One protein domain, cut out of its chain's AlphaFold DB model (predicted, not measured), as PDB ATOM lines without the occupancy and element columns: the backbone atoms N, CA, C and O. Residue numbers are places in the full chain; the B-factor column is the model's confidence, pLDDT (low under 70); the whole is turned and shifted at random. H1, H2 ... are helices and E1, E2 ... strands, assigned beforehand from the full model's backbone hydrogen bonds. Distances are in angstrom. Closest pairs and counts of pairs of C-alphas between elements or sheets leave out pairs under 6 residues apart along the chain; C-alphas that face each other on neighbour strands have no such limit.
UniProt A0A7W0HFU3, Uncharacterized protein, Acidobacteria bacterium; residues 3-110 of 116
ATOM      1  N   VAL A   3     -27.656  39.298 -13.430       89.81
ATOM      2  CA  VAL A   3     -26.888  39.432 -12.187       89.81
ATOM      3  C   VAL A   3     -26.509  38.043 -11.698       89.81
ATOM      4  O   VAL A   3     -27.324  37.118 -11.739       89.81
ATOM      5  N   GLU A   4     -25.263  37.905 -11.258       93.69
ATOM      6  CA  GLU A   4     -24.769  36.683 -10.636       93.69
ATOM      7  C   GLU A   4     -25.099  36.693  -9.140       93.69
ATOM      8  O   GLU A   4     -24.937  37.708  -8.457       93.69
ATOM      9  N   LEU A   5     -25.627  35.566  -8.665       96.56
ATOM     10  CA  LEU A   5     -25.928  35.287  -7.272       96.56
ATOM     11  C   LEU A   5     -24.986  34.192  -6.784       96.56
ATOM     12  O   LEU A   5     -25.145  33.036  -7.173       96.56
ATOM     13  N   ASP A   6     -24.047  34.535  -5.915       97.06
ATOM     14  CA  ASP A   6     -23.174  33.558  -5.271       97.06
ATOM     15  C   ASP A   6     -23.793  33.102  -3.957       97.06
ATOM     16  O   ASP A   6     -23.984  33.895  -3.032       97.06
ATOM     17  N   ILE A   7     -24.123  31.815  -3.887       97.62
ATOM     18  CA  ILE A   7     -24.861  31.216  -2.780       97.62
ATOM     19  C   ILE A   7     -23.957  30.251  -2.043       97.62
ATOM     20  O   ILE A   7     -23.459  29.291  -2.626       97.62
ATOM     21  N   TRP A   8     -23.800  30.453  -0.744       97.62
ATOM     22  CA  TRP A   8     -23.122  29.504   0.119       97.62
ATOM     23  C   TRP A   8     -24.088  28.983   1.178       97.62
ATOM     24  O   TRP A   8     -24.673  29.750   1.944       97.62
ATOM     25  N   VAL A   9     -24.246  27.661   1.239       96.62
ATOM     26  CA  VAL A   9     -25.068  26.997   2.254       96.62
ATOM     27  C   VAL A   9     -24.177  26.538   3.399       96.62
ATOM     28  O   VAL A   9     -23.140  25.901   3.191       96.62
ATOM     29  N   ARG A  10     -24.597  26.810   4.634       94.88
ATOM     30  CA  ARG A  10     -23.858  26.382   5.821       94.88
ATOM     31  C   ARG A  10     -23.674  24.865   5.818       94.88
ATOM     32  O   ARG A  10     -24.630  24.109   5.692       94.88
ATOM     33  N   GLY A  11     -22.434  24.431   6.031       94.00
ATOM     34  CA  GLY A  11     -22.071  23.012   6.039       94.00
ATOM     35  C   GLY A  11     -21.689  22.459   4.665       94.00
ATOM     36  O   GLY A  11     -21.331  21.287   4.580       94.00
ATOM     37  N   THR A  12     -21.708  23.286   3.616       92.94
ATOM     38  CA  THR A  12     -21.173  22.936   2.294       92.94
ATOM     39  C   THR A  12     -19.774  23.532   2.087       92.94
ATOM     40  O   THR A  12     -19.469  24.587   2.658       92.94
ATOM     41  N   PRO A  13     -18.899  22.855   1.320       91.06
ATOM     42  CA  PRO A  13     -17.527  23.313   1.104       91.06
ATOM     43  C   PRO A  13     -17.422  24.484   0.121       91.06
ATOM     44  O   PRO A  13     -16.486  25.271   0.233       91.06
ATOM     45  N   ASP A  14     -18.380  24.624  -0.798       92.12
ATOM     46  CA  ASP A  14     -18.270  25.510  -1.957       92.12
ATOM     47  C   ASP A  14     -19.518  26.382  -2.126       92.12
ATOM     48  O   ASP A  14     -20.631  25.985  -1.773       92.12
ATOM     49  N   ALA A  15     -19.332  27.570  -2.703       94.50
ATOM     50  CA  ALA A  15     -20.429  28.418  -3.154       94.50
ATOM     51  C   ALA A  15     -20.899  28.009  -4.561       94.50
ATOM     52  O   ALA A  15     -20.109  27.550  -5.388       94.50
ATOM     53  N   ARG A  16     -22.190  28.203  -4.846       95.75
ATOM     54  CA  ARG A  16     -22.802  27.989  -6.161       95.75
ATOM     55  C   ARG A  16     -23.284  29.303  -6.758       95.75
ATOM     56  O   ARG A  16     -24.058  30.025  -6.131       95.75
ATOM     57  N   THR A  17     -22.886  29.561  -7.999       96.31
ATOM     58  CA  THR A  17     -23.287  30.756  -8.746       96.31
ATOM     59  C   THR A  17     -24.549  30.496  -9.561       96.31
ATOM     60  O   THR A  17     -24.600  29.582 -10.387       96.31
ATOM     61  N   HIS A  18     -25.555  31.343  -9.371       93.56
ATOM     62  CA  HIS A  18     -26.789  31.372 -10.150       93.56
ATOM     63  C   HIS A  18     -26.891  32.667 -10.941       93.56
ATOM     64  O   HIS A  18     -26.354  33.694 -10.545       93.56
ATOM     65  N   ARG A  19     -27.604  32.634 -12.066       92.88
ATOM     66  CA  ARG A  19     -27.844  33.822 -12.888       92.88
ATOM     67  C   ARG A  19     -29.316  34.172 -12.868       92.88
ATOM     68  O   ARG A  19     -30.155  33.313 -13.133       92.88
ATOM     69  N   VAL A  20     -29.613  35.432 -12.572       90.44
ATOM     70  CA  VAL A  20     -30.978  35.960 -12.563       90.44
ATOM     71  C   VAL A  20     -31.098  37.152 -13.496       90.44
ATOM     72  O   VAL A  20     -30.238  38.031 -13.536       90.44
ATOM     73  N   GLU A  21     -32.190  37.188 -14.254       88.38
ATOM     74  CA  GLU A  21     -32.520  38.323 -15.112       88.38
ATOM     75  C   GLU A  21     -33.242  39.405 -14.302       88.38
ATOM     76  O   GLU A  21     -34.368  39.211 -13.835       88.38
ATOM     77  N   LEU A  22     -32.607  40.569 -14.173       80.38
ATOM     78  CA  LEU A  22     -33.140  41.761 -13.514       80.38
ATOM     79  C   LEU A  22     -33.315  42.912 -14.513       80.38
ATOM     80  O   LEU A  22     -32.612  43.008 -15.519       80.38
ATOM     81  N   ALA A  23     -34.295  43.778 -14.261       61.38
ATOM     82  CA  ALA A  23     -34.778  44.747 -15.242       61.38
ATOM     83  C   ALA A  23     -33.971  46.061 -15.385       61.38
ATOM     84  O   ALA A  23     -33.921  46.544 -16.515       61.38
ATOM     85  N   PRO A  24     -33.324  46.655 -14.360       70.44
ATOM     86  CA  PRO A  24     -32.661  47.944 -14.567       70.44
ATOM     87  C   PRO A  24     -31.298  47.764 -15.244       70.44
ATOM     88  O   PRO A  24     -30.471  46.980 -14.787       70.44
ATOM     89  N   ALA A  25     -31.059  48.485 -16.341       64.19
ATOM     90  CA  ALA A  25     -29.812  48.418 -17.107       64.19
ATOM     91  C   ALA A  25     -28.746  49.408 -16.604       64.19
ATOM     92  O   ALA A  25     -27.577  49.292 -16.972       64.19
ATOM     93  N   SER A  26     -29.133  50.390 -15.778       72.38
ATOM     94  CA  SER A  26     -28.253  51.467 -15.317       72.38
ATOM     95  C   SER A  26     -28.584  51.972 -13.902       72.38
ATOM     96  O   SER A  26     -29.696  51.800 -13.399       72.38
ATOM     97  N   ALA A  27     -27.631  52.665 -13.266       71.00
ATOM     98  CA  ALA A  27     -27.763  53.205 -11.903       71.00
ATOM     99  C   ALA A  27     -28.980  54.109 -11.694       71.00
ATOM    100  O   ALA A  27     -29.576  54.114 -10.616       71.00
ATOM    101  N   GLY A  28     -29.384  54.854 -12.726       78.69
ATOM    102  CA  GLY A  28     -30.547  55.734 -12.681       78.69
ATOM    103  C   GLY A  28     -31.878  54.993 -12.544       78.69
ATOM    104  O   GLY A  28     -32.817  55.549 -11.972       78.69
ATOM    105  N   GLU A  29     -31.950  53.753 -13.019       87.38
ATOM    106  CA  GLU A  29     -33.202  53.028 -13.252       87.38
ATOM    107  C   GLU A  29     -33.685  52.209 -12.059       87.38
ATOM    108  O   GLU A  29     -34.858  51.856 -12.027       87.38
ATOM    109  N   TRP A  30     -32.825  51.949 -11.071       92.00
ATOM    110  CA  TRP A  30     -33.187  51.159  -9.897       92.00
ATOM    111  C   TRP A  30     -34.308  51.804  -9.081       92.00
ATOM    112  O   TRP A  30     -34.169  52.936  -8.589       92.00
ATOM    113  N   ARG A  31     -35.389  51.040  -8.898       92.62
ATOM    114  CA  ARG A  31     -36.551  51.361  -8.061       92.62
ATOM    115  C   ARG A  31     -36.699  50.356  -6.922       92.62
ATOM    116  O   ARG A  31     -36.095  49.287  -6.921       92.62
ATOM    117  N   GLU A  32     -37.570  50.683  -5.969       93.62
ATOM    118  CA  GLU A  32     -37.918  49.788  -4.855       93.62
ATOM    119  C   GLU A  32     -38.437  48.430  -5.342       93.62
ATOM    120  O   GLU A  32     -38.068  47.407  -4.780       93.62
ATOM    121  N   SER A  33     -39.214  48.393  -6.431       92.12
ATOM    122  CA  SER A  33     -39.699  47.143  -7.030       92.12
ATOM    123  C   SER A  33     -38.573  46.247  -7.549       92.12
ATOM    124  O   SER A  33     -38.657  45.026  -7.428       92.12
ATOM    125  N   ASP A  34     -37.514  46.836  -8.111       93.12
ATOM    126  CA  ASP A  34     -36.364  46.083  -8.620       93.12
ATOM    127  C   ASP A  34     -35.534  45.519  -7.470       93.12
ATOM    128  O   ASP A  34     -35.117  44.364  -7.514       93.12
ATOM    129  N   VAL A  35     -35.345  46.316  -6.412       94.50
ATOM    130  CA  VAL A  35     -34.646  45.888  -5.196       94.50
ATOM    131  C   VAL A  35     -35.432  44.806  -4.463       94.50
ATOM    132  O   VAL A  35     -34.853  43.789  -4.097       94.50
ATOM    133  N   HIS A  36     -36.750  44.964  -4.321       94.56
ATOM    134  CA  HIS A  36     -37.611  43.928  -3.758       94.56
ATOM    135  C   HIS A  36     -37.487  42.627  -4.557       94.56
ATOM    136  O   HIS A  36     -37.281  41.565  -3.980       94.56
ATOM    137  N   ARG A  37     -37.552  42.697  -5.893       93.69
ATOM    138  CA  ARG A  37     -37.369  41.519  -6.750       93.69
ATOM    139  C   ARG A  37     -35.993  40.876  -6.561       93.69
ATOM    140  O   ARG A  37     -35.934  39.662  -6.405       93.69
ATOM    141  N   LEU A  38     -34.912  41.660  -6.558       95.06
ATOM    142  CA  LEU A  38     -33.552  41.161  -6.326       95.06
ATOM    143  C   LEU A  38     -33.455  40.417  -4.988       95.06
ATOM    144  O   LEU A  38     -32.988  39.282  -4.954       95.06
ATOM    145  N   MET A  39     -33.927  41.030  -3.901       95.94
ATOM    146  CA  MET A  39     -33.874  40.422  -2.570       95.94
ATOM    147  C   MET A  39     -34.724  39.153  -2.490       95.94
ATOM    148  O   MET A  39     -34.275  38.155  -1.930       95.94
ATOM    149  N   SER A  40     -35.906  39.144  -3.114       95.25
ATOM    150  CA  SER A  40     -36.723  37.935  -3.221       95.25
ATOM    151  C   SER A  40     -35.999  36.812  -3.953       95.25
ATOM    152  O   SER A  40     -36.001  35.682  -3.472       95.25
ATOM    153  N   GLU A  41     -35.351  37.101  -5.084       95.38
ATOM    154  CA  GLU A  41     -34.586  36.089  -5.818       95.38
ATOM    155  C   GLU A  41     -33.417  35.548  -4.993       95.38
ATOM    156  O   GLU A  41     -33.200  34.340  -4.992       95.38
ATOM    157  N   MET A  42     -32.708  36.392  -4.235       96.56
ATOM    158  CA  MET A  42     -31.635  35.944  -3.338       96.56
ATOM    159  C   MET A  42     -32.154  34.974  -2.265       96.56
ATOM    160  O   MET A  42     -31.593  33.893  -2.086       96.56
ATOM    161  N   LEU A  43     -33.254  35.320  -1.585       95.50
ATOM    162  CA  LEU A  43     -33.855  34.474  -0.546       95.50
ATOM    163  C   LEU A  43     -34.381  33.153  -1.120       95.50
ATOM    164  O   LEU A  43     -34.157  32.084  -0.551       95.50
ATOM    165  N   LEU A  44     -35.051  33.212  -2.272       94.62
ATOM    166  CA  LEU A  44     -35.556  32.025  -2.954       94.62
ATOM    167  C   LEU A  44     -34.425  31.135  -3.460       94.62
ATOM    168  O   LEU A  44     -34.545  29.915  -3.387       94.62
ATOM    169  N   ALA A  45     -33.332  31.714  -3.952       94.81
ATOM    170  CA  ALA A  45     -32.181  30.948  -4.393       94.81
ATOM    171  C   ALA A  45     -31.555  30.183  -3.216       94.81
ATOM    172  O   ALA A  45     -31.377  28.974  -3.320       94.81
ATOM    173  N   LEU A  46     -31.366  30.819  -2.053       94.38
ATOM    174  CA  LEU A  46     -30.910  30.120  -0.842       94.38
ATOM    175  C   LEU A  46     -31.879  29.014  -0.389       94.38
ATOM    176  O   LEU A  46     -31.459  27.939   0.045       94.38
ATOM    177  N   ASN A  47     -33.187  29.256  -0.502       92.69
ATOM    178  CA  ASN A  47     -34.185  28.247  -0.168       92.69
ATOM    179  C   ASN A  47     -34.124  27.038  -1.114       92.69
ATOM    180  O   ASN A  47     -34.158  25.910  -0.637       92.69
ATOM    181  N   ARG A  48     -34.007  27.248  -2.432       93.19
ATOM    182  CA  ARG A  48     -33.884  26.153  -3.418       93.19
ATOM    183  C   ARG A  48     -32.634  25.312  -3.170       93.19
ATOM    184  O   ARG A  48     -32.674  24.098  -3.298       93.19
ATOM    185  N   GLU A  49     -31.549  25.948  -2.747       93.31
ATOM    186  CA  GLU A  49     -30.299  25.265  -2.418       93.31
ATOM    187  C   GLU A  49     -30.411  24.333  -1.206       93.31
ATOM    188  O   GLU A  49     -29.737  23.304  -1.142       93.31
ATOM    189  N   THR A  50     -31.282  24.671  -0.255       88.12
ATOM    190  CA  THR A  50     -31.539  23.857   0.942       88.12
ATOM    191  C   THR A  50     -32.726  22.903   0.779       88.12
ATOM    192  O   THR A  50     -32.777  21.882   1.460       88.12
ATOM    193  N   ASN A  51     -33.650  23.201  -0.139       89.56
ATOM    194  CA  ASN A  51     -34.874  22.445  -0.406       89.56
ATOM    195  C   ASN A  51     -35.157  22.379  -1.928       89.56
ATOM    196  O   ASN A  51     -36.071  23.056  -2.407       89.56
ATOM    197  N   PRO A  52     -34.395  21.589  -2.709       86.81
ATOM    198  CA  PRO A  52     -34.436  21.640  -4.177       86.81
ATOM    199  C   PRO A  52     -35.760  21.172  -4.793       86.81
ATOM    200  O   PRO A  52     -36.160  21.693  -5.831       86.81
ATOM    201  N   ASP A  53     -36.454  20.235  -4.145       91.19
ATOM    202  CA  ASP A  53     -37.700  19.639  -4.654       91.19
ATOM    203  C   ASP A  53     -38.969  20.280  -4.060       91.19
ATOM    204  O   ASP A  53     -40.086  19.857  -4.359       91.19
ATOM    205  N   ALA A  54     -38.815  21.274  -3.179       88.75
ATOM    206  CA  ALA A  54     -39.936  21.906  -2.496       88.75
ATOM    207  C   ALA A  54     -40.535  23.051  -3.321       88.75
ATOM    208  O   ALA A  54     -39.834  23.775  -4.033       88.75
ATOM    209  N   GLU A  55     -41.840  23.267  -3.163       89.19
ATOM    210  CA  GLU A  55     -42.477  24.465  -3.698       89.19
ATOM    211  C   GLU A  55     -41.914  25.718  -2.998       89.19
ATOM    212  O   GLU A  55     -41.754  25.711  -1.770       89.19
ATOM    213  N   PRO A  56     -41.582  26.792  -3.742       86.69
ATOM    214  CA  PRO A  56     -41.033  28.003  -3.149       86.69
ATOM    215  C   PRO A  56     -41.976  28.600  -2.094       86.69
ATOM    216  O   PRO A  56     -43.156  28.818  -2.385       86.69
ATOM    217  N   PRO A  57     -41.485  28.910  -0.882       87.56
ATOM    218  CA  PRO A  57     -42.315  29.537   0.131       87.56
ATOM    219  C   PRO A  57     -42.668  30.976  -0.274       87.56
ATOM    220  O   PRO A  57     -41.927  31.608  -1.036       87.56
ATOM    221  N   PRO A  58     -43.753  31.547   0.283       89.31
ATOM    222  CA  PRO A  58     -43.965  32.987   0.240       89.31
ATOM    223  C   PRO A  58     -42.734  33.717   0.786       89.31
ATOM    224  O   PRO A  58     -42.214  33.369   1.850       89.31
ATOM    225  N   VAL A  59     -42.272  34.733   0.062       90.81
ATOM    226  CA  VAL A  59     -41.131  35.546   0.489       90.81
ATOM    227  C   VAL A  59     -41.609  36.612   1.468       90.81
ATOM    228  O   VAL A  59     -42.606  37.281   1.212       90.81
ATOM    229  N   ALA A  60     -40.875  36.781   2.566       90.81
ATOM    230  CA  ALA A  60     -41.014  37.909   3.479       90.81
ATOM    231  C   ALA A  60     -39.649  38.587   3.648       90.81
ATOM    232  O   ALA A  60     -38.637  37.903   3.825       90.81
ATOM    233  N   MET A  61     -39.614  39.917   3.637       94.38
ATOM    234  CA  MET A  61     -38.409  40.724   3.833       94.38
ATOM    235  C   MET A  61     -38.064  40.804   5.326       94.38
ATOM    236  O   MET A  61     -38.129  41.857   5.949       94.38
ATOM    237  N   ARG A  62     -37.752  39.660   5.944       91.44
ATOM    238  CA  ARG A  62     -37.371  39.557   7.360       91.44
ATOM    239  C   ARG A  62     -36.555  38.300   7.644       91.44
ATOM    240  O   ARG A  62     -36.578  37.345   6.876       91.44
ATOM    241  N   GLY A  63     -35.910  38.265   8.810       91.19
ATOM    242  CA  GLY A  63     -35.183  37.078   9.278       91.19
ATOM    243  C   GLY A  63     -33.797  36.900   8.653       91.19
ATOM    244  O   GLY A  63     -33.258  35.796   8.673       91.19
ATOM    245  N   PHE A  64     -33.224  37.976   8.118       95.38
ATOM    246  CA  PHE A  64     -31.874  38.030   7.569       95.38
ATOM    247  C   PHE A  64     -31.203  39.361   7.924       95.38
ATOM    248  O   PHE A  64     -31.881  40.362   8.175       95.38
ATOM    249  N   SER A  65     -29.874  39.378   7.926       97.12
ATOM    250  CA  SER A  65     -29.069  40.602   7.883       97.12
ATOM    251  C   SER A  65     -28.638  40.880   6.448       97.12
ATOM    252  O   SER A  65     -28.561  39.971   5.621       97.12
ATOM    253  N   TRP A  66     -28.363  42.143   6.137       98.00
ATOM    254  CA  TRP A  66     -27.837  42.527   4.836       98.00
ATOM    255  C   TRP A  66     -26.790  43.629   4.964       98.00
ATOM    256  O   TRP A  66     -26.823  44.427   5.902       98.00
ATOM    257  N   ILE A  67     -25.866  43.665   4.009       97.62
ATOM    258  CA  ILE A  67     -24.871  44.726   3.862       97.62
ATOM    259  C   ILE A  67     -24.645  45.004   2.379       97.62
ATOM    260  O   ILE A  67     -24.616  44.081   1.565       97.62
ATOM    261  N   VAL A  68     -24.504  46.280   2.033       98.06
ATOM    262  CA  VAL A  68     -24.050  46.706   0.710       98.06
ATOM    263  C   VAL A  68     -22.599  47.133   0.847       98.06
ATOM    264  O   VAL A  68     -22.275  47.924   1.728       98.06
ATOM    265  N   SER A  69     -21.746  46.609  -0.023       96.38
ATOM    266  CA  SER A  69     -20.316  46.896  -0.039       96.38
ATOM    267  C   SER A  69     -19.901  47.410  -1.418       96.38
ATOM    268  O   SER A  69     -20.388  46.891  -2.429       96.38
ATOM    269  N   PRO A  70     -18.986  48.390  -1.506       95.31
ATOM    270  CA  PRO A  70     -18.416  48.801  -2.782       95.31
ATOM    271  C   PRO A  70     -17.607  47.650  -3.395       95.31
ATOM    272  O   PRO A  70     -16.892  46.940  -2.685       95.31
ATOM    273  N   TYR A  71     -17.709  47.466  -4.711       93.12
ATOM    274  CA  TYR A  71     -16.991  46.413  -5.428       93.12
ATOM    275  C   TYR A  71     -16.692  46.817  -6.872       93.12
ATOM    276  O   TYR A  71     -17.612  47.029  -7.658       93.12
ATOM    277  N   GLU A  72     -15.407  46.881  -7.227       86.81
ATOM    278  CA  GLU A  72     -14.923  47.239  -8.569       86.81
ATOM    279  C   GLU A  72     -15.697  48.417  -9.200       86.81
ATOM    280  O   GLU A  72     -15.531  49.560  -8.779       86.81
ATOM    281  N   SER A  73     -16.544  48.149 -10.203       83.31
ATOM    282  CA  SER A  73     -17.341  49.133 -10.947       83.31
ATOM    283  C   SER A  73     -18.799  49.262 -10.472       83.31
ATOM    284  O   SER A  73     -19.658  49.700 -11.238       83.31
ATOM    285  N   GLY A  74     -19.108  48.854  -9.243       91.38
ATOM    286  CA  GLY A  74     -20.458  48.871  -8.688       91.38
ATOM    287  C   GLY A  74     -20.487  48.525  -7.203       91.38
ATOM    288  O   GLY A  74     -19.582  48.876  -6.442       91.38
ATOM    289  N   VAL A  75     -21.546  47.841  -6.784       95.19
ATOM    290  CA  VAL A  75     -21.715  47.378  -5.400       95.19
ATOM    291  C   VAL A  75     -22.171  45.932  -5.351       95.19
ATOM    292  O   VAL A  75     -22.886  45.470  -6.235       95.19
ATOM    293  N   VAL A  76     -21.797  45.223  -4.296       96.38
ATOM    294  CA  VAL A  76     -22.332  43.897  -3.985       96.38
ATOM    295  C   VAL A  76     -23.252  44.025  -2.782       96.38
ATOM    296  O   VAL A  76     -22.918  44.701  -1.809       96.38
ATOM    297  N   VAL A  77     -24.413  43.378  -2.839       97.56
ATOM    298  CA  VAL A  77     -25.263  43.171  -1.666       97.56
ATOM    299  C   VAL A  77     -25.070  41.752  -1.156       97.56
ATOM    300  O   VAL A  77     -25.166  40.794  -1.918       97.56
ATOM    301  N   HIS A  78     -24.813  41.619   0.139       98.12
ATOM    302  CA  HIS A  78     -24.779  40.340   0.833       98.12
ATOM    303  C   HIS A  78     -26.009  40.225   1.724       98.12
ATOM    304  O   HIS A  78     -26.324  41.154   2.464       98.12
ATOM    305  N   VAL A  79     -26.680  39.080   1.662       97.94
ATOM    306  CA  VAL A  79     -27.760  38.667   2.559       97.94
ATOM    307  C   VAL A  79     -27.268  37.470   3.358       97.94
ATOM    308  O   VAL A  79     -26.758  36.504   2.790       97.94
ATOM    309  N   GLU A  80     -27.432  37.522   4.674       97.62
ATOM    310  CA  GLU A  80     -27.023  36.463   5.588       97.62
ATOM    311  C   GLU A  80     -28.211  35.947   6.400       97.62
ATOM    312  O   GLU A  80     -28.985  36.702   6.993       97.62
ATOM    313  N   MET A  81     -28.333  34.622   6.435       94.94
ATOM    314  CA  MET A  81     -29.303  33.872   7.221       94.94
ATOM    315  C   MET A  81     -28.584  32.799   8.037       94.94
ATOM    316  O   MET A  81     -27.447  32.414   7.762       94.94
ATOM    317  N   GLN A  82     -29.278  32.219   9.016       93.56
ATOM    318  CA  GLN A  82     -28.719  31.104   9.786       93.56
ATOM    319  C   GLN A  82     -28.291  29.929   8.892       93.56
ATOM    320  O   GLN A  82     -27.296  29.272   9.189       93.56
ATOM    321  N   ILE A  83     -29.001  29.696   7.787       92.88
ATOM    322  CA  ILE A  83     -28.768  28.576   6.866       92.88
ATOM    323  C   ILE A  83     -27.654  28.827   5.837       92.88
ATOM    324  O   ILE A  83     -27.198  27.875   5.211       92.88
ATOM    325  N   GLY A  84     -27.193  30.067   5.662       96.44
ATOM    326  CA  GLY A  84     -26.209  30.405   4.635       96.44
ATOM    327  C   GLY A  84     -26.234  31.874   4.230       96.44
ATOM    328  O   GLY A  84     -26.903  32.698   4.855       96.44
ATOM    329  N   THR A  85     -25.503  32.190   3.171       97.44
ATOM    330  CA  THR A  85     -25.347  33.541   2.631       97.44
ATOM    331  C   THR A  85     -25.606  33.562   1.132       97.44
ATOM    332  O   THR A  85     -25.352  32.585   0.425       97.44
ATOM    333  N   VAL A  86     -26.101  34.696   0.640       98.06
ATOM    334  CA  VAL A  86     -26.224  34.982  -0.792       98.06
ATOM    335  C   VAL A  86     -25.649  36.353  -1.078       98.06
ATOM    336  O   VAL A  86     -25.954  37.312  -0.374       98.06
ATOM    337  N   SER A  87     -24.840  36.447  -2.123       97.38
ATOM    338  CA  SER A  87     -24.230  37.693  -2.581       97.38
ATOM    339  C   SER A  87     -24.707  37.997  -3.991       97.38
ATOM    340  O   SER A  87     -24.783  37.082  -4.801       97.38
ATOM    341  N   ALA A  88     -25.024  39.253  -4.292       96.12
ATOM    342  CA  ALA A  88     -25.431  39.676  -5.626       96.12
ATOM    343  C   ALA A  88     -24.649  40.909  -6.071       96.12
ATOM    344  O   ALA A  88     -24.648  41.930  -5.378       96.12
ATOM    345  N   GLY A  89     -24.028  40.832  -7.244       92.12
ATOM    346  CA  GLY A  89     -23.324  41.953  -7.855       92.12
ATOM    347  C   GLY A  89     -22.106  41.531  -8.685       92.12
ATOM    348  O   GLY A  89     -21.885  40.340  -8.871       92.12
ATOM    349  N   PRO A  90     -21.332  42.506  -9.195       92.94
ATOM    350  CA  PRO A  90     -21.515  43.941  -8.984       92.94
ATOM    351  C   PRO A  90     -22.781  44.502  -9.648       92.94
ATOM    352  O   PRO A  90     -23.097  44.217 -10.800       92.94
ATOM    353  N   LEU A  91     -23.506  45.334  -8.906       92.62
ATOM    354  CA  LEU A  91     -24.685  46.067  -9.343       92.62
ATOM    355  C   LEU A  91     -24.277  47.484  -9.736       92.62
ATOM    356  O   LEU A  91     -23.597  48.176  -8.976       92.62
ATOM    357  N   ALA A  92     -24.734  47.939 -10.899       91.38
ATOM    358  CA  ALA A  92     -24.523  49.308 -11.351       91.38
ATOM    359  C   ALA A  92     -25.462  50.265 -10.598       91.38
ATOM    360  O   ALA A  92     -26.477  50.675 -11.145       91.38
ATOM    361  N   ILE A  93     -25.162  50.566  -9.334       92.31
ATOM    362  CA  ILE A  93     -25.834  51.530  -8.447       92.31
ATOM    363  C   ILE A  93     -24.845  51.923  -7.341       92.31
ATOM    364  O   ILE A  93     -23.977  51.129  -6.993       92.31
ATOM    365  N   ASP A  94     -24.936  53.136  -6.796       93.06
ATOM    366  CA  ASP A  94     -24.095  53.531  -5.665       93.06
ATOM    367  C   ASP A  94     -24.570  52.914  -4.334       93.06
ATOM    368  O   ASP A  94     -25.754  52.624  -4.133       93.06
ATOM    369  N   GLU A  95     -23.625  52.727  -3.408       95.44
ATOM    370  CA  GLU A  95     -23.838  52.058  -2.116       95.44
ATOM    371  C   GLU A  95     -24.921  52.743  -1.281       95.44
ATOM    372  O   GLU A  95     -25.826  52.086  -0.760       95.44
ATOM    373  N   ALA A  96     -24.862  54.073  -1.190       95.56
ATOM    374  CA  ALA A  96     -25.796  54.859  -0.396       95.56
ATOM    375  C   ALA A  96     -27.224  54.741  -0.945       95.56
ATOM    376  O   ALA A  96     -28.177  54.546  -0.183       95.56
ATOM    377  N   ARG A  97     -27.387  54.806  -2.269       95.38
ATOM    378  CA  ARG A  97     -28.686  54.659  -2.924       95.38
ATOM    379  C   ARG A  97     -29.245  53.252  -2.768       95.38
ATOM    380  O   ARG A  97     -30.429  53.133  -2.447       95.38
ATOM    381  N   LEU A  98     -28.439  52.204  -2.961       96.12
ATOM    382  CA  LEU A  98     -28.914  50.831  -2.780       96.12
ATOM    383  C   LEU A  98     -29.319  50.573  -1.327       96.12
ATOM    384  O   LEU A  98     -30.416  50.080  -1.081       96.12
ATOM    385  N   THR A  99     -28.501  51.012  -0.369       97.50
ATOM    386  CA  THR A  99     -28.806  50.948   1.068       97.50
ATOM    387  C   THR A  99     -30.138  51.635   1.387       97.50
ATOM    388  O   THR A  99     -30.985  51.077   2.089       97.50
ATOM    389  N   ALA A 100     -30.375  52.826   0.828       97.31
ATOM    390  CA  ALA A 100     -31.623  53.560   1.022       97.31
ATOM    391  C   ALA A 100     -32.843  52.890   0.363       97.31
ATOM    392  O   ALA A 100     -33.960  53.017   0.871       97.31
ATOM    393  N   LEU A 101     -32.676  52.218  -0.779       96.50
ATOM    394  CA  LEU A 101     -33.756  51.459  -1.421       96.50
ATOM    395  C   LEU A 101     -34.083  50.184  -0.641       96.50
ATOM    396  O   LEU A 101     -35.255  49.956  -0.359       96.50
ATOM    397  N   ILE A 102     -33.074  49.412  -0.224       96.75
ATOM    398  CA  ILE A 102     -33.272  48.211   0.600       96.75
ATOM    399  C   ILE A 102     -33.984  48.587   1.901       96.75
ATOM    400  O   ILE A 102     -34.983  47.975   2.257       96.75
ATOM    401  N   SER A 103     -33.546  49.656   2.571       96.69
ATOM    402  CA  SER A 103     -34.175  50.118   3.816       96.69
ATOM    403  C   SER A 103     -35.664  50.451   3.642       96.69
ATOM    404  O   SER A 103     -36.467  50.185   4.534       96.69
ATOM    405  N   ARG A 104     -36.052  51.019   2.491       96.12
ATOM    406  CA  ARG A 104     -37.458  51.306   2.162       96.12
ATOM    407  C   ARG A 104     -38.255  50.042   1.862       96.12
ATOM    408  O   ARG A 104     -39.353  49.904   2.386       96.12
ATOM    409  N   VAL A 105     -37.682  49.110   1.100       95.25
ATOM    410  CA  VAL A 105     -38.280  47.792   0.832       95.25
ATOM    411  C   VAL A 105     -38.563  47.051   2.137       95.25
ATOM    412  O   VAL A 105     -39.696  46.640   2.365       95.25
ATOM    413  N   MET A 106     -37.571  46.967   3.026       93.88
ATOM    414  CA  MET A 106     -37.701  46.332   4.341       93.88
ATOM    415  C   MET A 106     -38.824  46.958   5.175       93.88
ATOM    416  O   MET A 106     -39.611  46.248   5.788       93.88
ATOM    417  N   LYS A 107     -38.922  48.294   5.179       92.94
ATOM    418  CA  LYS A 107     -39.952  49.021   5.930       92.94
ATOM    419  C   LYS A 107     -41.360  48.834   5.353       92.94
ATOM    420  O   LYS A 107     -42.324  48.809   6.107       92.94
ATOM    421  N   ASN A 108     -41.489  48.741   4.032       89.38
ATOM    422  CA  ASN A 108     -42.784  48.598   3.362       89.38
ATOM    423  C   ASN A 108     -43.357  47.172   3.457       89.38
ATOM    424  O   ASN A 108     -44.556  47.000   3.252       89.38
ATOM    425  N   ASP A 109     -42.521  46.175   3.764       83.94
ATOM    426  CA  ASP A 109     -42.930  44.776   3.952       83.94
ATOM    427  C   ASP A 109     -43.374  44.463   5.397       83.94
ATOM    428  O   ASP A 109     -43.940  43.403   5.669       83.94
ATOM    429  N   GLU A 110     -43.157  45.384   6.346       73.38
ATOM    430  CA  GLU A 110     -43.704  45.239   7.694       73.38
ATOM    431  C   GLU A 110     -45.242  45.277   7.627       73.38
ATOM    432  O   GLU A 110     -45.814  46.236   7.097       73.38
TER     433      GLU A 110
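AT A GLANCE: This is residues 3 to 110 of the 116 residues of an uncharacterized protein of Acidobacteria bacterium (UniProt A0A7W0HFU3). One twisted sheet of five strands forms a wall, with two helices over one face and no named helix on the other. The long helix H1 packs mainly on E1 and E5, and H2, about perpendicular to H1, packs on E3 and E4. The printed part has 108 residues, with five named strands and two named helices in the order E1 E2 H1 E3 E4 E5 H2; the sheet runs E2 E1 E5 E4 E3, antiparallel. The class is mixed and the whole compact, with a radius of gyration of the C-alphas of 13.3 A and spans of 37 by 32 by 22 A.

HOW THE PARTS SIT: Edge strand E2, residues 16 to 21, forms a hairpin with E1, residues 3 to 9; N 5 and O 18, 2.8 A apart, are within hydrogen-bond range. E1 is antiparallel to E5, residues 84 to 91, with N 6 and O 87 at 2.9 A. E3, residues 65 to 71, E4, residues 74 to 81, and E5 form a meander, each strand the antiparallel neighbour of the one before, with N 67 and O 78 at 3.0 A and N 79 and O 86 at 2.8 A. H1, residues 32 to 50, is on the sheet; its closest C-alpha pair with E5 is Met 42 and Val 86, 6.1 A. H2, residues 95 to 108, is on the same face, making two layers, at a height over the sheet of 9.3 A. H1 touches H2 with residues 32 to 36 alone, about perpendicular at 80 degrees; the closest C-alphas are those of Glu 32 and Leu 101, 5.6 A. In H1 and H2 every O i to N i+4 pair is within hydrogen-bond range.

IN THESE COORDINATES: E1 begins at C-alpha 3 (-26.888, 39.432, -12.187), and H2 ends at C-alpha 108 (-42.784, 48.598, 3.362). H1 is 27.3 A long, E4 23.6 A, E5 21.0 A and H2 20.0 A.

THE WHOLE: The C-alphas of Gly 11 and Gly 28 are the farthest apart, 38.6 A. The printed part has no cut; the link from H1 to E3, residues 51 to 64, is long. Mean pLDDT of the printed part is 92.0, with residues 23 and 25 under 70.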